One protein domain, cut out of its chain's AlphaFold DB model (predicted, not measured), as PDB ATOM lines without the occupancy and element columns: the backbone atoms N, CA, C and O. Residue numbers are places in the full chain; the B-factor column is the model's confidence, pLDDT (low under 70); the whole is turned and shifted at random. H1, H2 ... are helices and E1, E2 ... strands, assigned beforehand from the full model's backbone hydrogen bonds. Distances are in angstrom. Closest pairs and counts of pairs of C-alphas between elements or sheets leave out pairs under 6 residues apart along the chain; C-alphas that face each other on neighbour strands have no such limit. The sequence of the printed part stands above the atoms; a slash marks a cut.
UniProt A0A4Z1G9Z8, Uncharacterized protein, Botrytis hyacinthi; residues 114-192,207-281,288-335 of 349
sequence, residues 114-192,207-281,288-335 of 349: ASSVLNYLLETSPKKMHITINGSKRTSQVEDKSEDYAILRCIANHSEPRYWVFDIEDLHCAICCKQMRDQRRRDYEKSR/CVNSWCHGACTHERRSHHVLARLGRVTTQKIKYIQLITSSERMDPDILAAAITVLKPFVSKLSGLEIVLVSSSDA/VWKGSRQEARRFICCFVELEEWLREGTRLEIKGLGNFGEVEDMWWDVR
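What this domain is: This is residues 114 to 192, 207 to 281 and 288 to 335 of the 349 residues of an uncharacterized protein of Botrytis hyacinthi (UniProt A0A4Z1G9Z8). A strongly twisted sheet of five parallel strands, in the order E1 E2 E3 E4 E5, has helices gathered mainly over one face, with H7 and H9 side by side there and the other face largely bare. H2, H5 and H6 cluster near one end with H1 beyond them, H10 packs on H9, and at the far end residues 185 to 192 of H4 stick out. The printed part has 202 residues with ten named helices and five named strands, in the order H1 E1 H2 E2 H3 H4 H5 H6 E3 H7 E4 H8 H9 E5 H10; the class is mixed. E1, H2, E2 and E3, H7, E4 are strand-helix-strand units, two parallel neighbour strands with a helix between, each with a right-handed crossover. The whole is compact, with a radius of gyration of the C-alphas of 17.7 A, yet elongated, spanning 62 by 34 by 32 A.

How they stand to each other: In the sheet, E1, residues 128 to 131, is parallel to E2, residues 163 to 167, with N 129 and O 163 2.8 A apart. E3, residues 239 to 243, follows, with N 166 and O 241 2.8 A apart. Next are E4, residues 270 to 274, with N 242 and O 272 2.8 A apart, and E5, residues 316 to 319, with N 273 and O 317 2.8 A apart. H7, residues 251 to 261, only grazes the sheet, as does H9, residues 293 to 308. These two touch at a shallow tilt of 20 degrees, the same way; their closest C-alphas, of Pro 251 and Phe 299, are 5.4 A apart. H10, residues 325 to 334, touches residues 293 to 300 of H9, closest at Val 327 and Ala 296, C-alphas 4.7 A apart. H3, residues 168 to 171, touches H7, closest at Leu 171 and Ala 257, C-alphas 5.5 A apart. H4, residues 174 to 192, touches H7 with residues 174 to 181 alone, at a steep tilt of 47 degrees, closest at Cys 177 and Ala 256, C-alphas 5.2 A apart. H2, residues 147 to 156, touches H5, residues 221 to 229, closest at Tyr 149 and Leu 229, C-alphas 6.6 A apart. H2 also touches H6, residues 231 to 236, closest at Ala 156 and Thr 233, C-alphas 6.1 A apart. H1, residues 114 to 124, only just touches H2, with 3 pairs of C-alphas within 8 A, closest at Leu 118 and Ile 151, 7.2 A. H8, residues 278 to 281, touches no helix. Every O i to N i+4 pair is within hydrogen-bond range in H1, H2, H4, H5, H6, H7, H9 and H10; H3 and H8 are too short for one.

Where its parts are: H1 begins at C-alpha 114, (105.042, 96.197, 111.067). H4 is 27.1 A long and ends at C-alpha 192, (85.777, 41.830, 89.278). H9 is 22.8 A long, and H10 ends at C-alpha 334, (99.906, 62.301, 77.766).

The domain as a whole: The C-alphas of Ser 116 and Arg 192, the two farthest apart, are 63.7 A apart. Residues 193 to 206 and 282 to 287 are not printed, with C-alpha gaps of 17.6 A and 13.3 A. Of the links printed whole, E1 to H2 is long, with 15 residues. Mean pLDDT of the printed part is 77.9; 51 residues are under 70, among them 114 to 126 and 132 to 149.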
ATOM      1  N   ALA A 114     105.433  97.286 111.967       54.78
ATOM      2  CA  ALA A 114     105.042  96.197 111.067       54.78
ATOM      3  C   ALA A 114     105.532  96.427 109.624       54.78
ATOM      4  O   ALA A 114     105.886  95.478 108.932       54.78
ATOM      5  N   SER A 115     105.637  97.690 109.198       54.91
ATOM      6  CA  SER A 115     106.210  98.091 107.910       54.91
ATOM      7  C   SER A 115     107.690  97.727 107.766       54.91
ATOM      8  O   SER A 115     108.101  97.295 106.697       54.91
ATOM      9  N   SER A 116     108.490  97.848 108.828       58.53
ATOM     10  CA  SER A 116     109.915  97.495 108.803       58.53
ATOM     11  C   SER A 116     110.113  95.983 108.742       58.53
ATOM     12  O   SER A 116     110.973  95.508 108.004       58.53
ATOM     13  N   VAL A 117     109.282  95.220 109.461       60.84
ATOM     14  CA  VAL A 117     109.268  93.751 109.366       60.84
ATOM     15  C   VAL A 117     108.817  93.315 107.976       60.84
ATOM     16  O   VAL A 117     109.430  92.432 107.389       60.84
ATOM     17  N   LEU A 118     107.781  93.948 107.423       63.06
ATOM     18  CA  LEU A 118     107.277  93.637 106.092       63.06
ATOM     19  C   LEU A 118     108.312  93.955 105.010       63.06
ATOM     20  O   LEU A 118     108.563  93.098 104.175       63.06
ATOM     21  N   ASN A 119     108.945  95.128 105.038       64.81
ATOM     22  CA  ASN A 119     109.978  95.496 104.065       64.81
ATOM     23  C   ASN A 119     111.178  94.554 104.152       64.81
ATOM     24  O   ASN A 119     111.607  94.030 103.130       64.81
ATOM     25  N   TYR A 120     111.642  94.243 105.365       63.94
ATOM     26  CA  TYR A 120     112.704  93.261 105.558       63.94
ATOM     27  C   TYR A 120     112.299  91.880 105.036       63.94
ATOM     28  O   TYR A 120     113.077  91.239 104.337       63.94
ATOM     29  N   LEU A 121     111.079  91.413 105.323       62.84
ATOM     30  CA  LEU A 121     110.574  90.154 104.779       62.84
ATOM     31  C   LEU A 121     110.476  90.215 103.257       62.84
ATOM     32  O   LEU A 121     110.813  89.247 102.607       62.84
ATOM     33  N   LEU A 122     110.058  91.312 102.645       64.69
ATOM     34  CA  LEU A 122     110.005  91.402 101.187       64.69
ATOM     35  C   LEU A 122     111.416  91.385 100.576       64.69
ATOM     36  O   LEU A 122     111.651  90.637  99.629       64.69
ATOM     37  N   GLU A 123     112.373  92.098 101.165       64.88
ATOM     38  CA  GLU A 123     113.764  92.152 100.694       64.88
ATOM     39  C   GLU A 123     114.539  90.845 100.926       64.88
ATOM     40  O   GLU A 123     115.362  90.455 100.100       64.88
ATOM     41  N   THR A 124     114.283  90.150 102.038       54.75
ATOM     42  CA  THR A 124     115.078  88.983 102.467       54.75
ATOM     43  C   THR A 124     114.346  87.650 102.363       54.75
ATOM     44  O   THR A 124     114.983  86.597 102.453       54.75
ATOM     45  N   SER A 125     113.022  87.652 102.175       52.66
ATOM     46  CA  SER A 125     112.257  86.408 102.106       52.66
ATOM     47  C   SER A 125     112.662  85.622 100.868       52.66
ATOM     48  O   SER A 125     112.759  86.188  99.770       52.66
ATOM     49  N   PRO A 126     112.853  84.304 101.015       56.44
ATOM     50  CA  PRO A 126     113.124  83.436  99.890       56.44
ATOM     51  C   PRO A 126     112.058  83.582  98.796       56.44
ATOM     52  O   PRO A 126     110.882  83.860  99.039       56.44
ATOM     53  N   LYS A 127     112.456  83.293  97.552       70.06
ATOM     54  CA  LYS A 127     111.536  83.212  96.398       70.06
ATOM     55  C   LYS A 127     110.430  82.155  96.576       70.06
ATOM     56  O   LYS A 127     109.520  82.079  95.754       70.06
ATOM     57  N   LYS A 128     110.526  81.333  97.626       69.31
ATOM     58  CA  LYS A 128     109.596  80.276  98.014       69.31
ATOM     59  C   LYS A 128     109.080  80.545  99.423       69.31
ATOM     60  O   LYS A 128     109.870  80.617 100.356       69.31
ATOM     61  N   MET A 129     107.767  80.660  99.569       73.88
ATOM     62  CA  MET A 129     107.089  80.871 100.842       73.88
ATOM     63  C   MET A 129     106.299  79.620 101.214       73.88
ATOM     64  O   MET A 129     105.379  79.244 100.495       73.88
ATOM     65  N   HIS A 130     106.635  78.992 102.337       72.31
ATOM     66  CA  HIS A 130     105.921  77.819 102.833       72.31
ATOM     67  C   HIS A 130     104.707  78.234 103.666       72.31
ATOM     68  O   HIS A 130     104.843  79.014 104.607       72.31
ATOM     69  N   ILE A 131     103.526  77.706 103.330       71.88
ATOM     70  CA  ILE A 131     102.331  77.824 104.170       71.88
ATOM     71  C   ILE A 131     102.090  76.498 104.877       71.88
ATOM     72  O   ILE A 131     101.748  75.497 104.250       71.88
ATOM     73  N   THR A 132     102.148  76.536 106.203       69.69
ATOM     74  CA  THR A 132     101.710  75.438 107.066       69.69
ATOM     75  C   THR A 132     100.298  75.730 107.564       69.69
ATOM     76  O   THR A 132     100.077  76.657 108.343       69.69
ATOM     77  N   ILE A 133      99.316  74.950 107.110       67.06
ATOM     78  CA  ILE A 133      97.898  75.201 107.419       67.06
ATOM     79  C   ILE A 133      97.546  74.716 108.827       67.06
ATOM     80  O   ILE A 133      96.745  75.363 109.507       67.06
ATOM     81  N   ASN A 134      98.145  73.611 109.284       59.00
ATOM     82  CA  ASN A 134      97.786  72.968 110.553       59.00
ATOM     83  C   ASN A 134      98.722  73.303 111.729       59.00
ATOM     84  O   ASN A 134      98.379  72.977 112.867       59.00
ATOM     85  N   GLY A 135      99.850  73.984 111.483       55.19
ATOM     86  CA  GLY A 135     100.905  74.251 112.475       55.19
ATOM     87  C   GLY A 135     101.508  72.975 113.102       55.19
ATOM     88  O   GLY A 135     101.134  71.863 112.750       55.19
ATOM     89  N   SER A 136     102.405  73.107 114.097       43.75
ATOM     90  CA  SER A 136     102.844  71.957 114.936       43.75
ATOM     91  C   SER A 136     101.731  71.431 115.837       43.75
ATOM     92  O   SER A 136     101.786  70.293 116.300       43.75
ATOM     93  N   LYS A 137     100.731  72.267 116.133       40.25
ATOM     94  CA  LYS A 137      99.604  71.936 117.001       40.25
ATOM     95  C   LYS A 137      98.319  72.038 116.191       40.25
ATOM     96  O   LYS A 137      97.864  73.136 115.876       40.25
ATOM     97  N   ARG A 138      97.689  70.884 115.947       40.38
ATOM     98  CA  ARG A 138      96.431  70.716 115.188       40.38
ATOM     99  C   ARG A 138      95.260  71.599 115.672       40.38
ATOM    100  O   ARG A 138      94.259  71.702 114.968       40.38
ATOM    101  N   THR A 139      95.376  72.247 116.833       36.81
ATOM    102  CA  THR A 139      94.333  73.043 117.500       36.81
ATOM    103  C   THR A 139      94.462  74.563 117.360       36.81
ATOM    104  O   THR A 139      93.549  75.262 117.787       36.81
ATOM    105  N   SER A 140      95.534  75.115 116.775       42.28
ATOM    106  CA  SER A 140      95.664  76.578 116.655       42.28
ATOM    107  C   SER A 140      94.754  77.139 115.558       42.28
ATOM    108  O   SER A 140      95.133  77.215 114.395       42.28
ATOM    109  N   GLN A 141      93.526  77.528 115.887       44.00
ATOM    110  CA  GLN A 141      92.734  78.349 114.974       44.00
ATOM    111  C   GLN A 141      93.423  79.714 114.850       44.00
ATOM    112  O   GLN A 141      93.556  80.430 115.836       44.00
ATOM    113  N   VAL A 142      93.917  80.057 113.658       50.75
ATOM    114  CA  VAL A 142      94.462  81.395 113.397       50.75
ATOM    115  C   VAL A 142      93.278  82.368 113.402       50.75
ATOM    116  O   VAL A 142      92.354  82.206 112.599       50.75
ATOM    117  N   GLU A 143      93.265  83.309 114.344       52.88
ATOM    118  CA  GLU A 143      92.175  84.275 114.539       52.88
ATOM    119  C   GLU A 143      91.963  85.167 113.302       52.88
ATOM    120  O   GLU A 143      92.902  85.484 112.574       52.88
ATOM    121  N   ASP A 144      90.721  85.601 113.061       48.38
ATOM    122  CA  ASP A 144      90.317  86.363 111.860       48.38
ATOM    123  C   ASP A 144      91.015  87.724 111.705       48.38
ATOM    124  O   ASP A 144      91.104  88.260 110.598       48.38
ATOM    125  N   LYS A 145      91.519  88.282 112.810       58.66
ATOM    126  CA  LYS A 145      92.288  89.534 112.854       58.66
ATOM    127  C   LYS A 145      93.774  89.298 113.118       58.66
ATOM    128  O   LYS A 145      94.458  90.222 113.552       58.66
ATOM    129  N   SER A 146      94.271  88.080 112.895       64.88
ATOM    130  CA  SER A 146      95.685  87.811 113.120       64.88
ATOM    131  C   SER A 146      96.546  88.662 112.190       64.88
ATOM    132  O   SER A 146      96.240  88.871 111.009       64.88
ATOM    133  N   GLU A 147      97.656  89.140 112.739       64.81
ATOM    134  CA  GLU A 147      98.680  89.840 111.971       64.81
ATOM    135  C   GLU A 147      99.219  88.954 110.830       64.81
ATOM    136  O   GLU A 147      99.586  89.452 109.769       64.81
ATOM    137  N   ASP A 148      99.143  87.630 110.978       66.69
ATOM    138  CA  ASP A 148      99.572  86.627 110.003       66.69
ATOM    139  C   ASP A 148      98.813  86.755 108.676       66.69
ATOM    140  O   ASP A 148      99.425  86.768 107.606       66.69
ATOM    141  N   TYR A 149      97.480  86.896 108.711       69.50
ATOM    142  CA  TYR A 149      96.694  87.092 107.488       69.50
ATOM    143  C   TYR A 149      96.953  88.458 106.856       69.50
ATOM    144  O   TYR A 149      96.923  88.572 105.629       69.50
ATOM    145  N   ALA A 150      97.221  89.489 107.664       71.19
ATOM    146  CA  ALA A 150      97.600  90.800 107.149       71.19
ATOM    147  C   ALA A 150      98.937  90.724 106.394       71.19
ATOM    148  O   ALA A 150      99.026  91.205 105.262       71.19
ATOM    149  N   ILE A 151      99.932  90.033 106.958       72.31
ATOM    150  CA  ILE A 151     101.231  89.782 106.323       72.31
ATOM    151  C   ILE A 151     101.059  88.962 105.038       72.31
ATOM    152  O   ILE A 151     101.567  89.365 103.991       72.31
ATOM    153  N   LEU A 152     100.291  87.865 105.064       74.75
ATOM    154  CA  LEU A 152     100.039  87.037 103.876       74.75
ATOM    155  C   LEU A 152      99.374  87.835 102.748       74.75
ATOM    156  O   LEU A 152      99.770  87.711 101.589       74.75
ATOM    157  N   ARG A 153      98.393  88.687 103.073       77.31
ATOM    158  CA  ARG A 153      97.763  89.584 102.092       77.31
ATOM    159  C   ARG A 153      98.760  90.594 101.532       77.31
ATOM    160  O   ARG A 153      98.740  90.843 100.330       77.31
ATOM    161  N   CYS A 154      99.632  91.158 102.365       75.69
ATOM    162  CA  CYS A 154     100.663  92.090 101.910       75.69
ATOM    163  C   CYS A 154     101.654  91.411 100.957       75.69
ATOM    164  O   CYS A 154     101.929  91.953  99.890       75.69
ATOM    165  N   ILE A 155     102.112  90.201 101.285       74.50
ATOM    166  CA  ILE A 155     103.023  89.421 100.434       74.50
ATOM    167  C   ILE A 155     102.347  89.046  99.110       74.50
ATOM    168  O   ILE A 155     102.941  89.218  98.051       74.50
ATOM    169  N   ALA A 156     101.089  88.600  99.138       76.31
ATOM    170  CA  ALA A 156     100.331  88.288  97.924       76.31
ATOM    171  C   ALA A 156     100.059  89.511  97.033       76.31
ATOM    172  O   ALA A 156      99.837  89.362  95.831       76.31
ATOM    173  N   ASN A 157     100.050  90.712  97.614       76.56
ATOM    174  CA  ASN A 157      99.908  91.973  96.889       76.56
ATOM    175  C   ASN A 157     101.247  92.551  96.417       76.56
ATOM    176  O   ASN A 157     101.240  93.537  95.681       76.56
ATOM    177  N   HIS A 158     102.373  91.978  96.836       74.31
ATOM    178  CA  HIS A 158     103.679  92.464  96.434       74.31
ATOM    179  C   HIS A 158     103.974  92.108  94.971       74.31
ATOM    180  O   HIS A 158     103.539  91.075  94.464       74.31
ATOM    181  N   SER A 159     104.690  92.995  94.279       64.38
ATOM    182  CA  SER A 159     104.874  92.911  92.823       64.38
ATOM    183  C   SER A 159     105.805  91.779  92.378       64.38
ATOM    184  O   SER A 159     105.680  91.283  91.257       64.38
ATOM    185  N   GLU A 160     106.715  91.342  93.248       72.81
ATOM    186  CA  GLU A 160     107.664  90.296  92.895       72.81
ATOM    187  C   GLU A 160     107.025  88.899  92.881       72.81
ATOM    188  O   GLU A 160     106.361  88.497  93.843       72.81
ATOM    189  N   PRO A 161     107.269  88.105  91.825       70.69
ATOM    190  CA  PRO A 161     106.734  86.758  91.713       70.69
ATOM    191  C   PRO A 161     107.382  85.811  92.731       70.69
ATOM    192  O   PRO A 161     108.604  85.671  92.785       70.69
ATOM    193  N   ARG A 162     106.551  85.114  93.512       79.12
ATOM    194  CA  ARG A 162     106.986  84.150  94.537       79.12
ATOM    195  C   ARG A 162     106.184  82.861  94.456       79.12
ATOM    196  O   ARG A 162     104.984  82.893  94.180       79.12
ATOM    197  N   TYR A 163     106.855  81.745  94.726       80.94
ATOM    198  CA  TYR A 163     106.237  80.429  94.847       80.94
ATOM    199  C   TYR A 163     105.573  80.272  96.209       80.94
ATOM    200  O   TYR A 163     106.216  80.446  97.242       80.94
ATOM    201  N   TRP A 164     104.307  79.880  96.194       86.62
ATOM    202  CA  TRP A 164     103.547  79.503  97.375       86.62
ATOM    203  C   TRP A 164     103.630  77.991  97.537       86.62
ATOM    204  O   TRP A 164     103.100  77.240  96.718       86.62
ATOM    205  N   VAL A 165     104.360  77.554  98.556       87.25
ATOM    206  CA  VAL A 165     104.651  76.149  98.814       87.25
ATOM    207  C   VAL A 165     103.624  75.593  99.792       87.25
ATOM    208  O   VAL A 165     103.514  76.074 100.921       87.25
ATOM    209  N   PHE A 166     102.892  74.571  99.362       88.44
ATOM    210  CA  PHE A 166     101.918  73.852 100.176       88.44
ATOM    211  C   PHE A 166     102.358  72.409 100.369       88.44
ATOM    212  O   PHE A 166     102.682  71.722  99.399       88.44
ATOM    213  N   ASP A 167     102.303  71.947 101.613       89.44
ATOM    214  CA  ASP A 167     102.400  70.528 101.928       89.44
ATOM    215  C   ASP A 167     101.028  69.860 101.738       89.44
ATOM    216  O   ASP A 167     100.020  70.312 102.297       89.44
ATOM    217  N   ILE A 168     100.952  68.819 100.904       92.00
ATOM    218  CA  ILE A 168      99.665  68.206 100.544       92.00
ATOM    219  C   ILE A 168      99.019  67.503 101.743       92.00
ATOM    220  O   ILE A 168      97.791  67.503 101.869       92.00
ATOM    221  N   GLU A 169      99.821  66.961 102.659       89.81
ATOM    222  CA  GLU A 169      99.364  66.336 103.897       89.81
ATOM    223  C   GLU A 169      98.659  67.344 104.811       89.81
ATOM    224  O   GLU A 169      97.694  66.990 105.489       89.81
ATOM    225  N   ASP A 170      99.060  68.613 104.759       85.44
ATOM    226  CA  ASP A 170      98.439  69.693 105.523       85.44
ATOM    227  C   ASP A 170      97.180  70.266 104.868       85.44
ATOM    228  O   ASP A 170      96.281  70.779 105.543       85.44
ATOM    229  N   LEU A 171      97.124  70.191 103.544       88.50
ATOM    230  CA  LEU A 171      96.117  70.845 102.723       88.50
ATOM    231  C   LEU A 171      94.899  69.957 102.439       88.50
ATOM    232  O   LEU A 171      93.769  70.460 102.367       88.50
ATOM    233  N   HIS A 172      95.117  68.653 102.255       90.94
ATOM    234  CA  HIS A 172      94.099  67.738 101.748       90.94
ATOM    235  C   HIS A 172      92.859  67.636 102.649       90.94
ATOM    236  O   HIS A 172      92.907  67.694 103.878       90.94
ATOM    237  N   CYS A 173      91.707  67.395 102.022       90.44
ATOM    238  CA  CYS A 173      90.504  67.014 102.748       90.44
ATOM    239  C   CYS A 173      90.482  65.495 102.969       90.44
ATOM    240  O   CYS A 173      90.275  64.726 102.028       90.44
ATOM    241  N   ALA A 174      90.614  65.059 104.224       90.31
ATOM    242  CA  ALA A 174      90.571  63.639 104.587       90.31
ATOM    243  C   ALA A 174      89.263  62.939 104.161       90.31
ATOM    244  O   ALA A 174      89.288  61.760 103.809       90.31
ATOM    245  N   ILE A 175      88.126  63.655 104.139       90.81
ATOM    246  CA  ILE A 175      86.850  63.089 103.662       90.81
ATOM    247  C   ILE A 175      86.914  62.831 102.158       90.81
ATOM    248  O   ILE A 175      86.566  61.736 101.730       90.81
ATOM    249  N   CYS A 176      87.405  63.793 101.369       90.25
ATOM    250  CA  CYS A 176      87.552  63.616  99.922       90.25
ATOM    251  C   CYS A 176      88.508  62.463  99.614       90.25
ATOM    252  O   CYS A 176      88.179  61.588  98.819       90.25
ATOM    253  N   CYS A 177      89.651  62.403 100.306       91.12
ATOM    254  CA  CYS A 177      90.603  61.304 100.162       91.12
ATOM    255  C   CYS A 177      89.941  59.945 100.458       91.12
ATOM    256  O   CYS A 177      90.036  59.015  99.653       91.12
ATOM    257  N   LYS A 178      89.183  59.844 101.563       91.00
ATOM    258  CA  LYS A 178      88.421  58.636 101.907       91.00
ATOM    259  C   LYS A 178      87.379  58.289 100.839       91.00
ATOM    260  O   LYS A 178      87.358  57.155 100.381       91.00
ATOM    261  N   GLN A 179      86.564  59.247 100.396       88.12
ATOM    262  CA  GLN A 179      85.541  59.033  99.365       88.12
ATOM    263  C   GLN A 179      86.148  58.535  98.050       88.12
ATOM    264  O   GLN A 179      85.618  57.606  97.445       88.12
ATOM    265  N   MET A 180      87.284  59.100  97.629       87.00
ATOM    266  CA  MET A 180      88.009  58.644  96.441       87.00
ATOM    267  C   MET A 180      88.525  57.207  96.607       87.00
ATOM    268  O   MET A 180      88.401  56.397  95.685       87.00
ATOM    269  N   ARG A 181      89.075  56.866  97.780       87.62
ATOM    270  CA  ARG A 181      89.544  55.502  98.097       87.62
ATOM    271  C   ARG A 181      88.395  54.495  98.132       87.62
ATOM    272  O   ARG A 181      88.509  53.428  97.530       87.62
ATOM    273  N   ASP A 182      87.283  54.851  98.765       86.88
ATOM    274  CA  ASP A 182      86.087  54.011  98.863       86.88
ATOM    275  C   ASP A 182      85.437  53.802  97.490       86.88
ATOM    276  O   ASP A 182      85.042  52.686  97.156       86.88
ATOM    277  N   GLN A 183      85.381  54.846  96.654       81.56
ATOM    278  CA  GLN A 183      84.891  54.743  95.282       81.56
ATOM    279  C   GLN A 183      85.723  53.746  94.470       81.56
ATOM    280  O   GLN A 183      85.165  52.828  93.876       81.56
ATOM    281  N   ARG A 184      87.055  53.844  94.532       78.44
ATOM    282  CA  ARG A 184      87.942  52.891  93.851       78.44
ATOM    283  C   ARG A 184      87.777  51.464  94.354       78.44
ATOM    284  O   ARG A 184      87.791  50.543  93.543       78.44
ATOM    285  N   ARG A 185      87.612  51.267  95.666       82.06
ATOM    286  CA  ARG A 185      87.358  49.933  96.229       82.06
ATOM    287  C   ARG A 185      86.080  49.332  95.640       82.06
ATOM    288  O   ARG A 185      86.106  48.198  95.172       82.06
ATOM    289  N   ARG A 186      85.003  50.123  95.570       78.19
ATOM    290  CA  ARG A 186      83.739  49.712  94.937       78.19
ATOM    291  C   ARG A 186      83.899  49.416  93.448       78.19
ATOM    292  O   ARG A 186      83.354  48.426  92.973       78.19
ATOM    293  N   ASP A 187      84.633  50.245  92.712       72.62
ATOM    294  CA  ASP A 187      84.836  50.056  91.271       72.62
ATOM    295  C   ASP A 187      85.689  48.822  90.979       72.62
ATOM    296  O   ASP A 187      85.390  48.074  90.050       72.62
ATOM    297  N   TYR A 188      86.686  48.539  91.818       71.00
ATOM    298  CA  TYR A 188      87.450  47.297  91.760       71.00
ATOM    299  C   TYR A 188      86.552  46.074  92.002       71.00
ATOM    300  O   TYR A 188      86.533  45.153  91.183       71.00
ATOM    301  N   GLU A 189      85.736  46.083  93.060       68.81
ATOM    302  CA  GLU A 189      84.785  45.003  93.360       68.81
ATOM    303  C   GLU A 189      83.748  44.799  92.244       68.81
ATOM    304  O   GLU A 189      83.438  43.661  91.886       68.81
ATOM    305  N   LYS A 190      83.242  45.888  91.648       66.94
ATOM    306  CA  LYS A 190      82.336  45.838  90.492       66.94
ATOM    307  C   LYS A 190      83.034  45.303  89.248       66.94
ATOM    308  O   LYS A 190      82.479  44.433  88.588       66.94
ATOM    309  N   SER A 191      84.248  45.766  88.950       63.66
ATOM    310  CA  SER A 191      85.017  45.309  87.787       63.66
ATOM    311  C   SER A 191      85.311  43.812  87.853       63.66
ATOM    312  O   SER A 191      85.137  43.128  86.853       63.66
ATOM    313  N   ARG A 192      85.608  43.274  89.047       59.66
ATOM    314  CA  ARG A 192      85.777  41.830  89.278       59.66
ATOM    315  C   ARG A 192      84.496  41.036  88.999       59.66
ATOM    316  O   ARG A 192      84.572  39.896  88.552       59.66
ATOM    317  N   CYS A 207      88.139  57.725  86.759       61.50
ATOM    318  CA  CYS A 207      87.669  59.094  86.500       61.50
ATOM    319  C   CYS A 207      86.200  59.168  86.073       61.50
ATOM    320  O   CYS A 207      85.590  60.233  86.136       61.50
ATOM    321  N   VAL A 208      85.616  58.055  85.619       51.62
ATOM    322  CA  VAL A 208      84.208  58.016  85.215       51.62
ATOM    323  C   VAL A 208      83.354  58.223  86.470       51.62
ATOM    324  O   VAL A 208      83.283  57.345  87.324       51.62
ATOM    325  N   ASN A 209      82.737  59.404  86.596       52.50
ATOM    326  CA  ASN A 209      81.962  59.853  87.768       52.50
ATOM    327  C   ASN A 209      82.769  59.989  89.070       52.50
ATOM    328  O   ASN A 209      82.226  59.857  90.170       52.50
ATOM    329  N   SER A 210      84.075  60.217  88.968       61.75
ATOM    330  CA  SER A 210      84.931  60.261  90.142       61.75
ATOM    331  C   SER A 210      84.943  61.626  90.817       61.75
ATOM    332  O   SER A 210      84.867  62.687  90.197       61.75
ATOM    333  N   TRP A 211      85.138  61.591  92.130       67.50
ATOM    334  CA  TRP A 211      85.286  62.792  92.942       67.50
ATOM    335  C   TRP A 211      86.661  63.457  92.767       67.50
ATOM    336  O   TRP A 211      86.870  64.543  93.298       67.50
ATOM    337  N   CYS A 212      87.599  62.848  92.025       71.38
ATOM    338  CA  CYS A 212      88.967  63.363  91.896       71.38
ATOM    339  C   CYS A 212      89.093  64.625  91.033       71.38
ATOM    340  O   CYS A 212      90.119  65.289  91.113       71.38
ATOM    341  N   HIS A 213      88.052  64.988  90.279       76.12
ATOM    342  CA  HIS A 213      87.988  66.239  89.510       76.12
ATOM    343  C   HIS A 213      87.072  67.298  90.145       76.12
ATOM    344  O   HIS A 213      86.997  68.429  89.659       76.12
ATOM    345  N   GLY A 214      86.340  66.948  91.206       81.50
ATOM    346  CA  GLY A 214      85.401  67.855  91.863       81.50
ATOM    347  C   GLY A 214      86.101  68.946  92.674       81.50
ATOM    348  O   GLY A 214      87.255  68.809  93.070       81.50
ATOM    349  N   ALA A 215      85.388  70.034  92.959       87.50
ATOM    350  CA  ALA A 215      85.782  70.941  94.030       87.50
ATOM    351  C   ALA A 215      85.345  70.348  95.374       87.50
ATOM    352  O   ALA A 215      84.234  69.827  95.496       87.50
ATOM    353  N   CYS A 216      86.199  70.433  96.391       89.25
ATOM    354  CA  CYS A 216      85.811  70.035  97.734       89.25
ATOM    355  C   CYS A 216      84.808  71.052  98.304       89.25
ATOM    356  O   CYS A 216      85.069  72.252  98.328       89.25
ATOM    357  N   THR A 217      83.670  70.556  98.789       87.62
ATOM    358  CA  THR A 217      82.619  71.354  99.447       87.62
ATOM    359  C   THR A 217      82.607  71.181 100.966       87.62
ATOM    360  O   THR A 217      81.771  71.759 101.652       87.62
ATOM    361  N   HIS A 218      83.522  70.377 101.513       86.31
ATOM    362  CA  HIS A 218      83.603  70.138 102.949       86.31
ATOM    363  C   HIS A 218      84.222  71.337 103.668       86.31
ATOM    364  O   HIS A 218      85.311  71.786 103.313       86.31
ATOM    365  N   GLU A 219      83.599  71.771 104.758       80.31
ATOM    366  CA  GLU A 219      84.159  72.797 105.636       80.31
ATOM    367  C   GLU A 219      85.330  72.219 106.441       80.31
ATOM    368  O   GLU A 219      85.174  71.503 107.433       80.31
ATOM    369  N   ARG A 220      86.548  72.466 105.952       78.06
ATOM    370  CA  ARG A 220      87.798  72.097 106.628       78.06
ATOM    371  C   ARG A 220      88.666  73.325 106.834       78.06
ATOM    372  O   ARG A 220      88.580  74.292 106.083       78.06
ATOM    373  N   ARG A 221      89.575  73.237 107.808       75.19
ATOM    374  CA  ARG A 221      90.539  74.293 108.147       75.19
ATOM    375  C   ARG A 221      91.259  74.863 106.919       75.19
ATOM    376  O   ARG A 221      91.337  76.077 106.797       75.19
ATOM    377  N   SER A 222      91.701  74.019 105.988       77.56
ATOM    378  CA  SER A 222      92.332  74.458 104.737       77.56
ATOM    379  C   SER A 222      91.436  75.361 103.881       77.56
ATOM    380  O   SER A 222      91.905  76.384 103.384       77.56
ATOM    381  N   HIS A 223      90.139  75.062 103.785       79.06
ATOM    382  CA  HIS A 223      89.169  75.919 103.096       79.06
ATOM    383  C   HIS A 223      88.990  77.242 103.826       79.06
ATOM    384  O   HIS A 223      88.968  78.280 103.180       79.06
ATOM    385  N   HIS A 224      88.906  77.229 105.161       77.50
ATOM    386  CA  HIS A 224      88.776  78.464 105.933       77.50
ATOM    387  C   HIS A 224      90.000  79.365 105.769       77.50
ATOM    388  O   HIS A 224      89.833  80.559 105.549       77.50
ATOM    389  N   VAL A 225      91.218  78.813 105.802       77.50
ATOM    390  CA  VAL A 225      92.450  79.593 105.598       77.50
ATOM    391  C   VAL A 225      92.467  80.243 104.213       77.50
ATOM    392  O   VAL A 225      92.668  81.454 104.097       77.50
ATOM    393  N   LEU A 226      92.191  79.470 103.159       81.19
ATOM    394  CA  LEU A 226      92.189  79.976 101.783       81.19
ATOM    395  C   LEU A 226      91.034  80.956 101.519       81.19
ATOM    396  O   LEU A 226      91.233  81.993 100.887       81.19
ATOM    397  N   ALA A 227      89.843  80.686 102.055       82.06
ATOM    398  CA  ALA A 227      88.697  81.583 101.947       82.06
ATOM    399  C   ALA A 227      88.933  82.910 102.685       82.06
ATOM    400  O   ALA A 227      88.595  83.966 102.152       82.06
ATOM    401  N   ARG A 228      89.571  82.883 103.864       79.00
ATOM    402  CA  ARG A 228      89.889  84.077 104.674       79.00
ATOM    403  C   ARG A 228      90.965  84.971 104.066       79.00
ATOM    404  O   ARG A 228      90.927  86.191 104.254       79.00
ATOM    405  N   LEU A 229      91.907  84.404 103.307       77.94
ATOM    406  CA  LEU A 229      92.809  85.208 102.474       77.94
ATOM    407  C   LEU A 229      92.019  86.059 101.472       77.94
ATOM    408  O   LEU A 229      92.436  87.170 101.141       77.94
ATOM    409  N   GLY A 230      90.853  85.567 101.056       81.50
ATOM    410  CA  GLY A 230      89.957  86.218 100.121       81.50
ATOM    411  C   GLY A 230      90.269  85.816  98.686       81.50
ATOM    412  O   GLY A 230      91.421  85.595  98.298       81.50
ATOM    413  N   ARG A 231      89.218  85.749  97.865       83.44
ATOM    414  CA  ARG A 231      89.318  85.364  96.452       83.44
ATOM    415  C   ARG A 231      90.249  86.290  95.663       83.44
ATOM    416  O   ARG A 231      91.060  85.821  94.880       83.44
ATOM    417  N   VAL A 232      90.185  87.596  95.923       84.50
ATOM    418  CA  VAL A 232      91.046  88.591  95.258       84.50
ATOM    419  C   VAL A 232      92.527  88.313  95.529       84.50
ATOM    420  O   VAL A 232      93.337  88.356  94.613       84.50
ATOM    421  N   THR A 233      92.878  87.993  96.774       83.00
ATOM    422  CA  THR A 233      94.259  87.705  97.186       83.00
ATOM    423  C   THR A 233      94.740  86.372  96.621       83.00
ATOM    424  O   THR A 233      95.808  86.299  96.021       83.00
ATOM    425  N   THR A 234      93.939  85.315  96.763       83.81
ATOM    426  CA  THR A 234      94.296  83.968  96.285       83.81
ATOM    427  C   THR A 234      94.454  83.916  94.764       83.81
ATOM    428  O   THR A 234      95.373  83.276  94.266       83.81
ATOM    429  N   GLN A 235      93.677  84.693  94.005       85.12
ATOM    430  CA  GLN A 235      93.832  84.804  92.549       85.12
ATOM    431  C   GLN A 235      95.083  85.587  92.102       85.12
ATOM    432  O   GLN A 235      95.514  85.473  90.945       85.12
ATOM    433  N   LYS A 236      95.700  86.376  92.990       85.31
ATOM    434  CA  LYS A 236      96.993  87.027  92.715       85.31
ATOM    435  C   LYS A 236      98.164  86.054  92.795       85.31
ATOM    436  O   LYS A 236      99.194  86.327  92.188       85.31
ATOM    437  N   ILE A 237      97.994  84.899  93.438       86.56
ATOM    438  CA  ILE A 237      99.001  83.837  93.460       86.56
ATOM    439  C   ILE A 237      99.245  83.350  92.026       86.56
ATOM    440  O   ILE A 237      98.326  82.887  91.348       86.56
ATOM    441  N   LYS A 238     100.489  83.491  91.547       89.25
ATOM    442  CA  LYS A 238     100.901  83.090  90.188       89.25
ATOM    443  C   LYS A 238     101.766  81.842  90.144       89.25
ATOM    444  O   LYS A 238     101.808  81.202  89.098       89.25
ATOM    445  N   TYR A 239     102.422  81.501  91.246       89.56
ATOM    446  CA  TYR A 239     103.336  80.371  91.316       89.56
ATOM    447  C   TYR A 239     103.005  79.524  92.535       89.56
ATOM    448  O   TYR A 239     102.954  80.041  93.651       89.56
ATOM    449  N   ILE A 240     102.768  78.235  92.320       92.44
ATOM    450  CA  ILE A 240     102.470  77.274  93.385       92.44
ATOM    451  C   ILE A 240     103.489  76.145  93.327       92.44
ATOM    452  O   ILE A 240     103.913  75.727  92.252       92.44
ATOM    453  N   GLN A 241     103.885  75.649  94.491       91.62
ATOM    454  CA  GLN A 241     104.634  74.413  94.620       91.62
ATOM    455  C   GLN A 241     103.898  73.472  95.570       91.62
ATOM    456  O   GLN A 241     103.576  73.852  96.691       91.62
ATOM    457  N   LEU A 242     103.652  72.242  95.133       93.88
ATOM    458  CA  LEU A 242     103.088  71.182  95.959       93.88
ATOM    459  C   LEU A 242     104.216  70.250  96.397       93.88
ATOM    460  O   LEU A 242     104.922  69.687  95.556       93.88
ATOM    461  N   ILE A 243     104.396  70.111  97.705       91.56
ATOM    462  CA  ILE A 243     105.369  69.201  98.314       91.56
ATOM    463  C   ILE A 243     104.647  68.138  99.134       91.56
ATOM    464  O   ILE A 243     103.446  68.238  99.376       91.56
ATOM    465  N   THR A 244     105.400  67.126  99.538       88.50
ATOM    466  CA  THR A 244     104.967  66.101 100.481       88.50
ATOM    467  C   THR A 244     105.961  66.057 101.633       88.50
ATOM    468  O   THR A 244     107.177  66.126 101.413       88.50
ATOM    469  N   SER A 245     105.455  65.970 102.858       85.38
ATOM    470  CA  SER A 245     106.265  65.662 104.042       85.38
ATOM    471  C   SER A 245     106.508  64.162 104.220       85.38
ATOM    472  O   SER A 245     107.415  63.773 104.960       85.38
ATOM    473  N   SER A 246     105.744  63.317 103.527       85.31
ATOM    474  CA  SER A 246     105.962  61.871 103.480       85.31
ATOM    475  C   SER A 246     107.212  61.522 102.663       85.31
ATOM    476  O   SER A 246     107.663  62.298 101.821       85.31
ATOM    477  N   GLU A 247     107.757  60.314 102.856       82.56
ATOM    478  CA  GLU A 247     108.859  59.789 102.022       82.56
ATOM    479  C   GLU A 247     108.524  59.908 100.525       82.56
ATOM    480  O   GLU A 247     109.364  60.248  99.688       82.56
ATOM    481  N   ARG A 248     107.254  59.653 100.189       84.25
ATOM    482  CA  ARG A 248     106.722  59.709  98.832       84.25
ATOM    483  C   ARG A 248     105.330  60.307  98.828       84.25
ATOM    484  O   ARG A 248     104.522  60.027  99.710       84.25
ATOM    485  N   MET A 249     105.050  61.053  97.769       90.38
ATOM    486  CA  MET A 249     103.742  61.638  97.538       90.38
ATOM    487  C   MET A 249     102.698  60.539  97.313       90.38
ATOM    488  O   MET A 249     102.910  59.641  96.503       90.38
ATOM    489  N   ASP A 250     101.555  60.619  97.991       91.50
ATOM    490  CA  ASP A 250     100.403  59.753  97.719       91.50
ATOM    491  C   ASP A 250      99.496  60.433  96.670       91.50
ATOM    492  O   ASP A 250      99.054  61.568  96.889       91.50
ATOM    493  N   PRO A 251      99.174  59.774  95.538       91.31
ATOM    494  CA  PRO A 251      98.373  60.386  94.482       91.31
ATOM    495  C   PRO A 251      96.929  60.692  94.909       91.31
ATOM    496  O   PRO A 251      96.314  61.603  94.362       91.31
ATOM    497  N   ASP A 252      96.376  59.972  95.887       90.88
ATOM    498  CA  ASP A 252      95.037  60.216  96.423       90.88
ATOM    499  C   ASP A 252      95.017  61.429  97.358       90.88
ATOM    500  O   ASP A 252      94.056  62.202  97.351       90.88
ATOM    501  N   ILE A 253      96.077  61.605  98.155       93.19
ATOM    502  CA  ILE A 253      96.259  62.804  98.986       93.19
ATOM    503  C   ILE A 253      96.469  64.016  98.078       93.19
ATOM    504  O   ILE A 253      95.823  65.042  98.288       93.19
ATOM    505  N   LEU A 254      97.282  63.876  97.023       94.50
ATOM    506  CA  LEU A 254      97.466  64.909  96.006       94.50
ATOM    507  C   LEU A 254      96.131  65.272  95.343       94.50
ATOM    508  O   LEU A 254      95.776  66.447  95.311       94.50
ATOM    509  N   ALA A 255      95.358  64.287  94.878       93.00
ATOM    510  CA  ALA A 255      94.037  64.523  94.293       93.00
ATOM    511  C   ALA A 255      93.121  65.275  95.269       93.00
ATOM    512  O   ALA A 255      92.513  66.279  94.911       93.00
ATOM    513  N   ALA A 256      93.061  64.845  96.531       92.75
ATOM    514  CA  ALA A 256      92.266  65.525  97.545       92.75
ATOM    515  C   ALA A 256      92.753  66.962  97.806       92.75
ATOM    516  O   ALA A 256      91.921  67.856  97.935       92.75
ATOM    517  N   ALA A 257      94.059  67.225  97.838       93.62
ATOM    518  CA  ALA A 257      94.606  68.578  97.958       93.62
ATOM    519  C   ALA A 257      94.245  69.462  96.749       93.62
ATOM    520  O   ALA A 257      93.844  70.614  96.925       93.62
ATOM    521  N   ILE A 258      94.287  68.905  95.534       93.81
ATOM    522  CA  ILE A 258      93.855  69.579  94.303       93.81
ATOM    523  C   ILE A 258      92.391  70.016  94.420       93.81
ATOM    524  O   ILE A 258      92.081  71.179  94.164       93.81
ATOM    525  N   THR A 259      91.495  69.135  94.888       92.25
ATOM    526  CA  THR A 259      90.070  69.483  95.058       92.25
ATOM    527  C   THR A 259      89.837  70.636  96.040       92.25
ATOM    528  O   THR A 259      88.881  71.393  95.870       92.25
ATOM    529  N   VAL A 260      90.708  70.797  97.045       91.50
ATOM    530  CA  VAL A 260      90.653  71.901  98.020       91.50
ATOM    531  C   VAL A 260      91.137  73.213  97.406       91.50
ATOM    532  O   VAL A 260      90.540  74.253  97.656       91.50
ATOM    533  N   LEU A 261      92.202  73.185  96.599       91.88
ATOM    534  CA  LEU A 261      92.769  74.386  95.974       91.88
ATOM    535  C   LEU A 261      91.951  74.906  94.798       91.88
ATOM    536  O   LEU A 261      91.926  76.115  94.566       91.88
ATOM    537  N   LYS A 262      91.288  74.010  94.061       91.25
ATOM    538  CA  LYS A 262      90.588  74.308  92.806       91.25
ATOM    539  C   LYS A 262      89.702  75.571  92.848       91.25
ATOM    540  O   LYS A 262      89.759  76.338  91.890       91.25
ATOM    541  N   PRO A 263      88.939  75.869  93.922       89.75
ATOM    542  CA  PRO A 263      88.122  77.088  93.998       89.75
ATOM    543  C   PRO A 263      88.912  78.400  94.137       89.75
ATOM    544  O   PRO A 263      88.382  79.475  93.850       89.75
ATOM    545  N   PHE A 264      90.156  78.330  94.616       87.88
ATOM    546  CA  PHE A 264      90.968  79.487  95.006       87.88
ATOM    547  C   PHE A 264      92.060  79.823  93.986       87.88
ATOM    548  O   PHE A 264      92.563  80.946  93.959       87.88
ATOM    549  N   VAL A 265      92.424  78.861  93.140       88.31
ATOM    550  CA  VAL A 265      93.484  79.008  92.143       88.31
ATOM    551  C   VAL A 265      92.931  79.623  90.854       88.31
ATOM    552  O   VAL A 265      91.886  79.228  90.342       88.31
ATOM    553  N   SER A 266      93.645  80.616  90.321       86.44
ATOM    554  CA  SER A 266      93.420  81.154  88.971       86.44
ATOM    555  C   SER A 266      94.485  80.632  88.003       86.44
ATOM    556  O   SER A 266      95.329  79.833  88.393       86.44
ATOM    557  N   LYS A 267      94.490  81.101  86.748       91.12
ATOM    558  CA  LYS A 267      95.532  80.731  85.782       91.12
ATOM    559  C   LYS A 267      96.936  81.090  86.293       91.12
ATOM    560  O   LYS A 267      97.303  82.273  86.335       91.12
ATOM    561  N   LEU A 268      97.695  80.055  86.644       91.12
ATOM    562  CA  LEU A 268      99.050  80.101  87.181       91.12
ATOM    563  C   LEU A 268     100.073  80.346  86.067       91.12
ATOM    564  O   LEU A 268      99.922  79.864  84.945       91.12
ATOM    565  N   SER A 269     101.124  81.087  86.399       89.00
ATOM    566  CA  SER A 269     102.300  81.283  85.547       89.00
ATOM    567  C   SER A 269     103.350  80.186  85.750       89.00
ATOM    568  O   SER A 269     104.169  79.969  84.865       89.00
ATOM    569  N   GLY A 270     103.327  79.486  86.887       89.62
ATOM    570  CA  GLY A 270     104.176  78.323  87.130       89.62
ATOM    571  C   GLY A 270     103.617  77.421  88.224       89.62
ATOM    572  O   GLY A 270     102.974  77.881  89.171       89.62
ATOM    573  N   LEU A 271     103.836  76.120  88.075       92.38
ATOM    574  CA  LEU A 271     103.378  75.110  89.014       92.38
ATOM    575  C   LEU A 271     104.433  74.011  89.110       92.38
ATOM    576  O   LEU A 271     104.788  73.399  88.104       92.38
ATOM    577  N   GLU A 272     104.914  73.776  90.326       92.81
ATOM    578  CA  GLU A 272     105.887  72.733  90.642       92.81
ATOM    579  C   GLU A 272     105.242  71.649  91.521       92.81
ATOM    580  O   GLU A 272     104.528  71.956  92.474       92.81
ATOM    581  N   ILE A 273     105.546  70.380  91.264       92.75
ATOM    582  CA  ILE A 273     105.250  69.252  92.156       92.75
ATOM    583  C   ILE A 273     106.569  68.609  92.558       92.75
ATOM    584  O   ILE A 273     107.435  68.392  91.713       92.75
ATOM    585  N   VAL A 274     106.725  68.270  93.834       89.69
ATOM    586  CA  VAL A 274     107.883  67.536  94.350       89.69
ATOM    587  C   VAL A 274     107.412  66.181  94.868       89.69
ATOM    588  O   VAL A 274     106.752  66.116  95.899       89.69
ATOM    589  N   LEU A 275     107.727  65.103  94.143       86.44
ATOM    590  CA  LEU A 275     107.204  63.756  94.431       86.44
ATOM    591  C   LEU A 275     107.920  63.026  95.577       86.44
ATOM    592  O   LEU A 275     107.370  62.076  96.132       86.44
ATOM    593  N   VAL A 276     109.150  63.436  95.897       81.25
ATOM    594  CA  VAL A 276     110.003  62.813  96.919       81.25
ATOM    595  C   VAL A 276     110.472  63.884  97.888       81.25
ATOM    596  O   VAL A 276     110.956  64.931  97.453       81.25
ATOM    597  N   SER A 277     110.355  63.618  99.188       67.44
ATOM    598  CA  SER A 277     110.863  64.534 100.205       67.44
ATOM    599  C   SER A 277     112.393  64.626 100.158       67.44
ATOM    600  O   SER A 277     113.108  63.646  99.947       67.44
ATOM    601  N   SER A 278     112.912  65.834 100.372       57.16
ATOM    602  CA  SER A 278     114.343  66.159 100.332       57.16
ATOM    603  C   SER A 278     115.202  65.339 101.306       57.16
ATOM    604  O   SER A 278     116.417  65.288 101.109       57.16
ATOM    605  N   SER A 279     114.631  64.729 102.354       51.19
ATOM    606  CA  SER A 279     115.428  63.988 103.346       51.19
ATOM    607  C   SER A 279     115.960  62.648 102.835       51.19
ATOM    608  O   SER A 279     116.899  62.121 103.423       51.19
ATOM    609  N   ASP A 280     115.428  62.126 101.726       46.59
ATOM    610  CA  ASP A 280     115.868  60.858 101.122       46.59
ATOM    611  C   ASP A 280     117.058  61.009 100.157       46.59
ATOM    612  O   ASP A 280     117.601  60.017  99.667       46.59
ATOM    613  N   ALA A 281     117.510  62.239  99.886       46.66
ATOM    614  CA  ALA A 281     118.610  62.486  98.952       46.66
ATOM    615  C   ALA A 281     119.999  62.116  99.515       46.66
ATOM    616  O   ALA A 281     120.971  62.060  98.759       46.66
ATOM    617  N   VAL A 288     114.521  53.131  91.700       62.47
ATOM    618  CA  VAL A 288     113.418  53.416  90.785       62.47
ATOM    619  C   VAL A 288     112.195  52.702  91.342       62.47
ATOM    620  O   VAL A 288     112.162  51.476  91.475       62.47
ATOM    621  N   TRP A 289     111.208  53.489  91.738       68.50
ATOM    622  CA  TRP A 289     109.980  52.993  92.305       68.50
ATOM    623  C   TRP A 289     109.192  52.222  91.246       68.50
ATOM    624  O   TRP A 289     108.853  52.747  90.184       68.50
ATOM    625  N   LYS A 290     108.886  50.962  91.559       66.00
ATOM    626  CA  LYS A 290     108.029  50.088  90.754       66.00
ATOM    627  C   LYS A 290     106.606  50.133  91.289       66.00
ATOM    628  O   LYS A 290     106.141  49.200  91.940       66.00
ATOM    629  N   GLY A 291     105.936  51.250  91.066       67.56
ATOM    630  CA  GLY A 291     104.513  51.342  91.338       67.56
ATOM    631  C   GLY A 291     103.665  50.501  90.419       67.56
ATOM    632  O   GLY A 291     104.088  50.094  89.339       67.56
ATOM    633  N   SER A 292     102.412  50.310  90.815       81.50
ATOM    634  CA  SER A 292     101.433  49.741  89.896       81.50
ATOM    635  C   SER A 292     101.094  50.738  88.782       81.50
ATOM    636  O   SER A 292     100.947  51.938  89.018       81.50
ATOM    637  N   ARG A 293     100.835  50.237  87.570       81.69
ATOM    638  CA  ARG A 293     100.287  51.037  86.457       81.69
ATOM    639  C   ARG A 293      98.990  51.768  86.826       81.69
ATOM    640  O   ARG A 293      98.683  52.829  86.290       81.69
ATOM    641  N   GLN A 294      98.207  51.215  87.756       81.31
ATOM    642  CA  GLN A 294      97.004  51.871  88.278       81.31
ATOM    643  C   GLN A 294      97.330  53.092  89.140       81.31
ATOM    644  O   GLN A 294      96.612  54.084  89.099       81.31
ATOM    645  N   GLU A 295      98.406  53.040  89.916       83.88
ATOM    646  CA  GLU A 295      98.900  54.178  90.682       83.88
ATOM    647  C   GLU A 295      99.505  55.250  89.788       83.88
ATOM    648  O   GLU A 295      99.164  56.420  89.949       83.88
ATOM    649  N   ALA A 296     100.269  54.853  88.768       85.62
ATOM    650  CA  ALA A 296     100.754  55.787  87.762       85.62
ATOM    651  C   ALA A 296      99.607  56.537  87.079       85.62
ATOM    652  O   ALA A 296      99.607  57.763  87.044       85.62
ATOM    653  N   ARG A 297      98.545  55.833  86.669       83.94
ATOM    654  CA  ARG A 297      97.323  56.461  86.133       83.94
ATOM    655  C   ARG A 297      96.703  57.508  87.062       83.94
ATOM    656  O   ARG A 297      96.154  58.484  86.560       83.94
ATOM    657  N   ARG A 298      96.769  57.319  88.384       86.25
ATOM    658  CA  ARG A 298      96.245  58.293  89.357       86.25
ATOM    659  C   ARG A 298      97.108  59.551  89.407       86.25
ATOM    660  O   ARG A 298      96.562  60.647  89.398       86.25
ATOM    661  N   PHE A 299      98.433  59.408  89.370       89.12
ATOM    662  CA  PHE A 299      99.331  60.554  89.213       89.12
ATOM    663  C   PHE A 299      99.078  61.308  87.913       89.12
ATOM    664  O   PHE A 299      98.914  62.523  87.943       89.12
ATOM    665  N   ILE A 300      98.968  60.591  86.792       88.00
ATOM    666  CA  ILE A 300      98.672  61.201  85.492       88.00
ATOM    667  C   ILE A 300      97.375  62.008  85.539       88.00
ATOM    668  O   ILE A 300      97.344  63.133  85.049       88.00
ATOM    669  N   CYS A 301      96.328  61.473  86.167       86.00
ATOM    670  CA  CYS A 301      95.076  62.199  86.358       86.00
ATOM    671  C   CYS A 301      95.294  63.532  87.092       86.00
ATOM    672  O   CYS A 301      94.814  64.568  86.636       86.00
ATOM    673  N   CYS A 302      96.051  63.522  88.192       90.38
ATOM    674  CA  CYS A 302      96.402  64.739  88.925       90.38
ATOM    675  C   CYS A 302      97.237  65.707  88.074       90.38
ATOM    676  O   CYS A 302      96.993  66.907  88.102       90.38
ATOM    677  N   PHE A 303      98.209  65.213  87.306       90.50
ATOM    678  CA  PHE A 303      99.094  66.058  86.499       90.50
ATOM    679  C   PHE A 303      98.361  66.741  85.348       90.50
ATOM    680  O   PHE A 303      98.597  67.919  85.091       90.50
ATOM    681  N   VAL A 304      97.441  66.032  84.690       86.81
ATOM    682  CA  VAL A 304      96.588  66.609  83.644       86.81
ATOM    683  C   VAL A 304      95.716  67.723  84.222       86.81
ATOM    684  O   VAL A 304      95.695  68.819  83.668       86.81
ATOM    685  N   GLU A 305      95.064  67.475  85.359       88.62
ATOM    686  CA  GLU A 305      94.245  68.475  86.059       88.62
ATOM    687  C   GLU A 305      95.075  69.712  86.448       88.62
ATOM    688  O   GLU A 305      94.666  70.852  86.239       88.62
ATOM    689  N   LEU A 306      96.287  69.502  86.958       90.94
ATOM    690  CA  LEU A 306      97.196  70.581  87.329       90.94
ATOM    691  C   LEU A 306      97.724  71.364  86.114       90.94
ATOM    692  O   LEU A 306      97.868  72.585  86.190       90.94
ATOM    693  N   GLU A 307      97.950  70.715  84.968       88.81
ATOM    694  CA  GLU A 307      98.276  71.417  83.720       88.81
ATOM    695  C   GLU A 307      97.127  72.318  83.237       88.81
ATOM    696  O   GLU A 307      97.357  73.284  82.505       88.81
ATOM    697  N   GLU A 308      95.869  72.040  83.588       88.19
ATOM    698  CA  GLU A 308      94.735  72.920  83.258       88.19
ATOM    699  C   GLU A 308      94.753  74.227  84.048       88.19
ATOM    700  O   GLU A 308      94.200  75.229  83.587       88.19
ATOM    701  N   TRP A 309      95.435  74.270  85.191       91.19
ATOM    702  CA  TRP A 309      95.570  75.494  85.983       91.19
ATOM    703  C   TRP A 309      96.617  76.445  85.410       91.19
ATOM    704  O   TRP A 309      96.620  77.626  85.741       91.19
ATOM    705  N   LEU A 310      97.480  75.960  84.523       88.06
ATOM    706  CA  LEU A 310      98.545  76.737  83.908       88.06
ATOM    707  C   LEU A 310      98.050  77.586  82.726       88.06
ATOM    708  O   LEU A 310      97.060  77.266  82.052       88.06
ATOM    709  N   ARG A 311      98.743  78.704  82.485       87.25
ATOM    710  CA  ARG A 311      98.585  79.529  81.277       87.25
ATOM    711  C   ARG A 311      99.110  78.791  80.045       87.25
ATOM    712  O   ARG A 311      99.985  77.929  80.143       87.25
ATOM    713  N   GLU A 312      98.602  79.160  78.875       81.38
ATOM    714  CA  GLU A 312      99.120  78.651  77.603       81.38
ATOM    715  C   GLU A 312     100.626  78.933  77.476       81.38
ATOM    716  O   GLU A 312     101.115  79.971  77.920       81.38
ATOM    717  N   GLY A 313     101.375  77.969  76.939       75.50
ATOM    718  CA  GLY A 313     102.836  78.037  76.824       75.50
ATOM    719  C   GLY A 313     103.618  77.671  78.093       75.50
ATOM    720  O   GLY A 313     104.820  77.435  78.004       75.50
ATOM    721  N   THR A 314     102.966  77.548  79.254       81.69
ATOM    722  CA  THR A 314     103.618  77.102  80.502       81.69
ATOM    723  C   THR A 314     103.396  75.610  80.755       81.69
ATOM    724  O   THR A 314     102.448  75.012  80.240       81.69
ATOM    725  N   ARG A 315     104.305  74.979  81.510       83.56
ATOM    726  CA  ARG A 315     104.301  73.532  81.773       83.56
ATOM    727  C   ARG A 315     104.381  73.229  83.258       83.56
ATOM    728  O   ARG A 315     104.961  73.991  84.026       83.56
ATOM    729  N   LEU A 316     103.807  72.087  83.624       87.12
ATOM    730  CA  LEU A 316     103.923  71.530  84.959       87.12
ATOM    731  C   LEU A 316     105.342  70.996  85.164       87.12
ATOM    732  O   LEU A 316     105.796  70.121  84.422       87.12
ATOM    733  N   GLU A 317     106.033  71.502  86.178       88.38
ATOM    734  CA  GLU A 317     107.342  70.996  86.575       88.38
ATOM    735  C   GLU A 317     107.183  69.900  87.629       88.38
ATOM    736  O   GLU A 317     106.645  70.139  88.707       88.38
ATOM    737  N   ILE A 318     107.677  68.693  87.345       88.06
ATOM    738  CA  ILE A 318     107.565  67.547  88.256       88.06
ATOM    739  C   ILE A 318     108.965  67.122  88.697       88.06
ATOM    740  O   ILE A 318     109.710  66.469  87.964       88.06
ATOM    741  N   LYS A 319     109.336  67.503  89.916       87.38
ATOM    742  CA  LYS A 319     110.622  67.177  90.534       87.38
ATOM    743  C   LYS A 319     110.566  65.782  91.149       87.38
ATOM    744  O   LYS A 319     109.625  65.433  91.861       87.38
ATOM    745  N   GLY A 320     111.600  64.989  90.875       82.12
ATOM    746  CA  GLY A 320     111.683  63.592  91.309       82.12
ATOM    747  C   GLY A 320     110.954  62.598  90.399       82.12
ATOM    748  O   GLY A 320     110.887  61.428  90.757       82.12
ATOM    749  N   LEU A 321     110.454  63.024  89.229       83.12
ATOM    750  CA  LEU A 321     109.750  62.149  88.279       83.12
ATOM    751  C   LEU A 321     110.593  60.945  87.834       83.12
ATOM    752  O   LEU A 321     110.072  59.840  87.793       83.12
ATOM    753  N   GLY A 322     111.900  61.135  87.617       79.69
ATOM    754  CA  GLY A 322     112.819  60.052  87.230       79.69
ATOM    755  C   GLY A 322     112.969  58.926  88.260       79.69
ATOM    756  O   GLY A 322     113.522  57.872  87.961       79.69
ATOM    757  N   ASN A 323     112.461  59.115  89.483       81.00
ATOM    758  CA  ASN A 323     112.390  58.046  90.479       81.00
ATOM    759  C   ASN A 323     111.135  57.170  90.306       81.00
ATOM    760  O   ASN A 323     111.007  56.175  91.011       81.00
ATOM    761  N   PHE A 324     110.220  57.513  89.395       81.19
ATOM    762  CA  PHE A 324     108.923  56.870  89.182       81.19
ATOM    763  C   PHE A 324     108.770  56.427  87.717       81.19
ATOM    764  O   PHE A 324     107.986  57.016  86.980       81.19
ATOM    765  N   GLY A 325     109.482  55.372  87.299       81.12
ATOM    766  CA  GLY A 325     109.580  54.971  85.881       81.12
ATOM    767  C   GLY A 325     108.237  54.863  85.140       81.12
ATOM    768  O   GLY A 325     108.026  55.557  84.155       81.12
ATOM    769  N   GLU A 326     107.270  54.100  85.664       84.81
ATOM    770  CA  GLU A 326     105.949  53.957  85.013       84.81
ATOM    771  C   GLU A 326     105.174  55.291  84.947       84.81
ATOM    772  O   GLU A 326     104.410  55.531  84.016       84.81
ATOM    773  N   VAL A 327     105.346  56.176  85.939       84.56
ATOM    774  CA  VAL A 327     104.703  57.503  85.947       84.56
ATOM    775  C   VAL A 327     105.360  58.412  84.921       84.56
ATOM    776  O   VAL A 327     104.664  59.144  84.223       84.56
ATOM    777  N   GLU A 328     106.688  58.367  84.842       85.06
ATOM    778  CA  GLU A 328     107.475  59.100  83.865       85.06
ATOM    779  C   GLU A 328     107.044  58.723  82.448       85.06
ATOM    780  O   GLU A 328     106.582  59.597  81.713       85.06
ATOM    781  N   ASP A 329     107.092  57.434  82.108       83.19
ATOM    782  CA  ASP A 329     106.723  56.915  80.788       83.19
ATOM    783  C   ASP A 329     105.309  57.357  80.392       83.19
ATOM    784  O   ASP A 329     105.095  57.972  79.344       83.19
ATOM    785  N   MET A 330     104.337  57.143  81.285       84.19
ATOM    786  CA  MET A 330     102.954  57.544  81.038       84.19
ATOM    787  C   MET A 330     102.783  59.065  80.915       84.19
ATOM    788  O   MET A 330     101.910  59.526  80.176       84.19
ATOM    789  N   TRP A 331     103.577  59.863  81.633       85.31
ATOM    790  CA  TRP A 331     103.508  61.320  81.557       85.31
ATOM    791  C   TRP A 331     104.042  61.840  80.224       85.31
ATOM    792  O   TRP A 331     103.440  62.741  79.635       85.31
ATOM    793  N   TRP A 332     105.125  61.255  79.702       82.25
ATOM    794  CA  TRP A 332     105.665  61.612  78.387       82.25
ATOM    795  C   TRP A 332     104.661  61.377  77.250       82.25
ATOM    796  O   TRP A 332     104.639  62.171  76.300       82.25
ATOM    797  N   ASP A 333     103.792  60.372  77.384       77.19
ATOM    798  CA  ASP A 333     102.739  60.055  76.413       77.19
ATOM    799  C   ASP A 333     101.577  61.062  76.409       77.19
ATOM    800  O   ASP A 333     101.061  61.413  75.343       77.19
ATOM    801  N   VAL A 334     101.153  61.525  77.589       74.50
ATOM    802  CA  VAL A 334      99.906  62.301  77.766       74.50
ATOM    803  C   VAL A 334     100.106  63.807  77.928       74.50
ATOM    804  O   VAL A 334      99.168  64.567  77.682       74.50
ATOM    805  N   ARG A 335     101.298  64.261  78.330       70.44
ATOM    806  CA  ARG A 335     101.583  65.688  78.532       70.44
ATOM    807  C   ARG A 335     101.358  66.489  77.248       70.44
ATOM    808  O   ARG A 335     101.669  66.022  76.145       70.44
TER     809      ARG A 335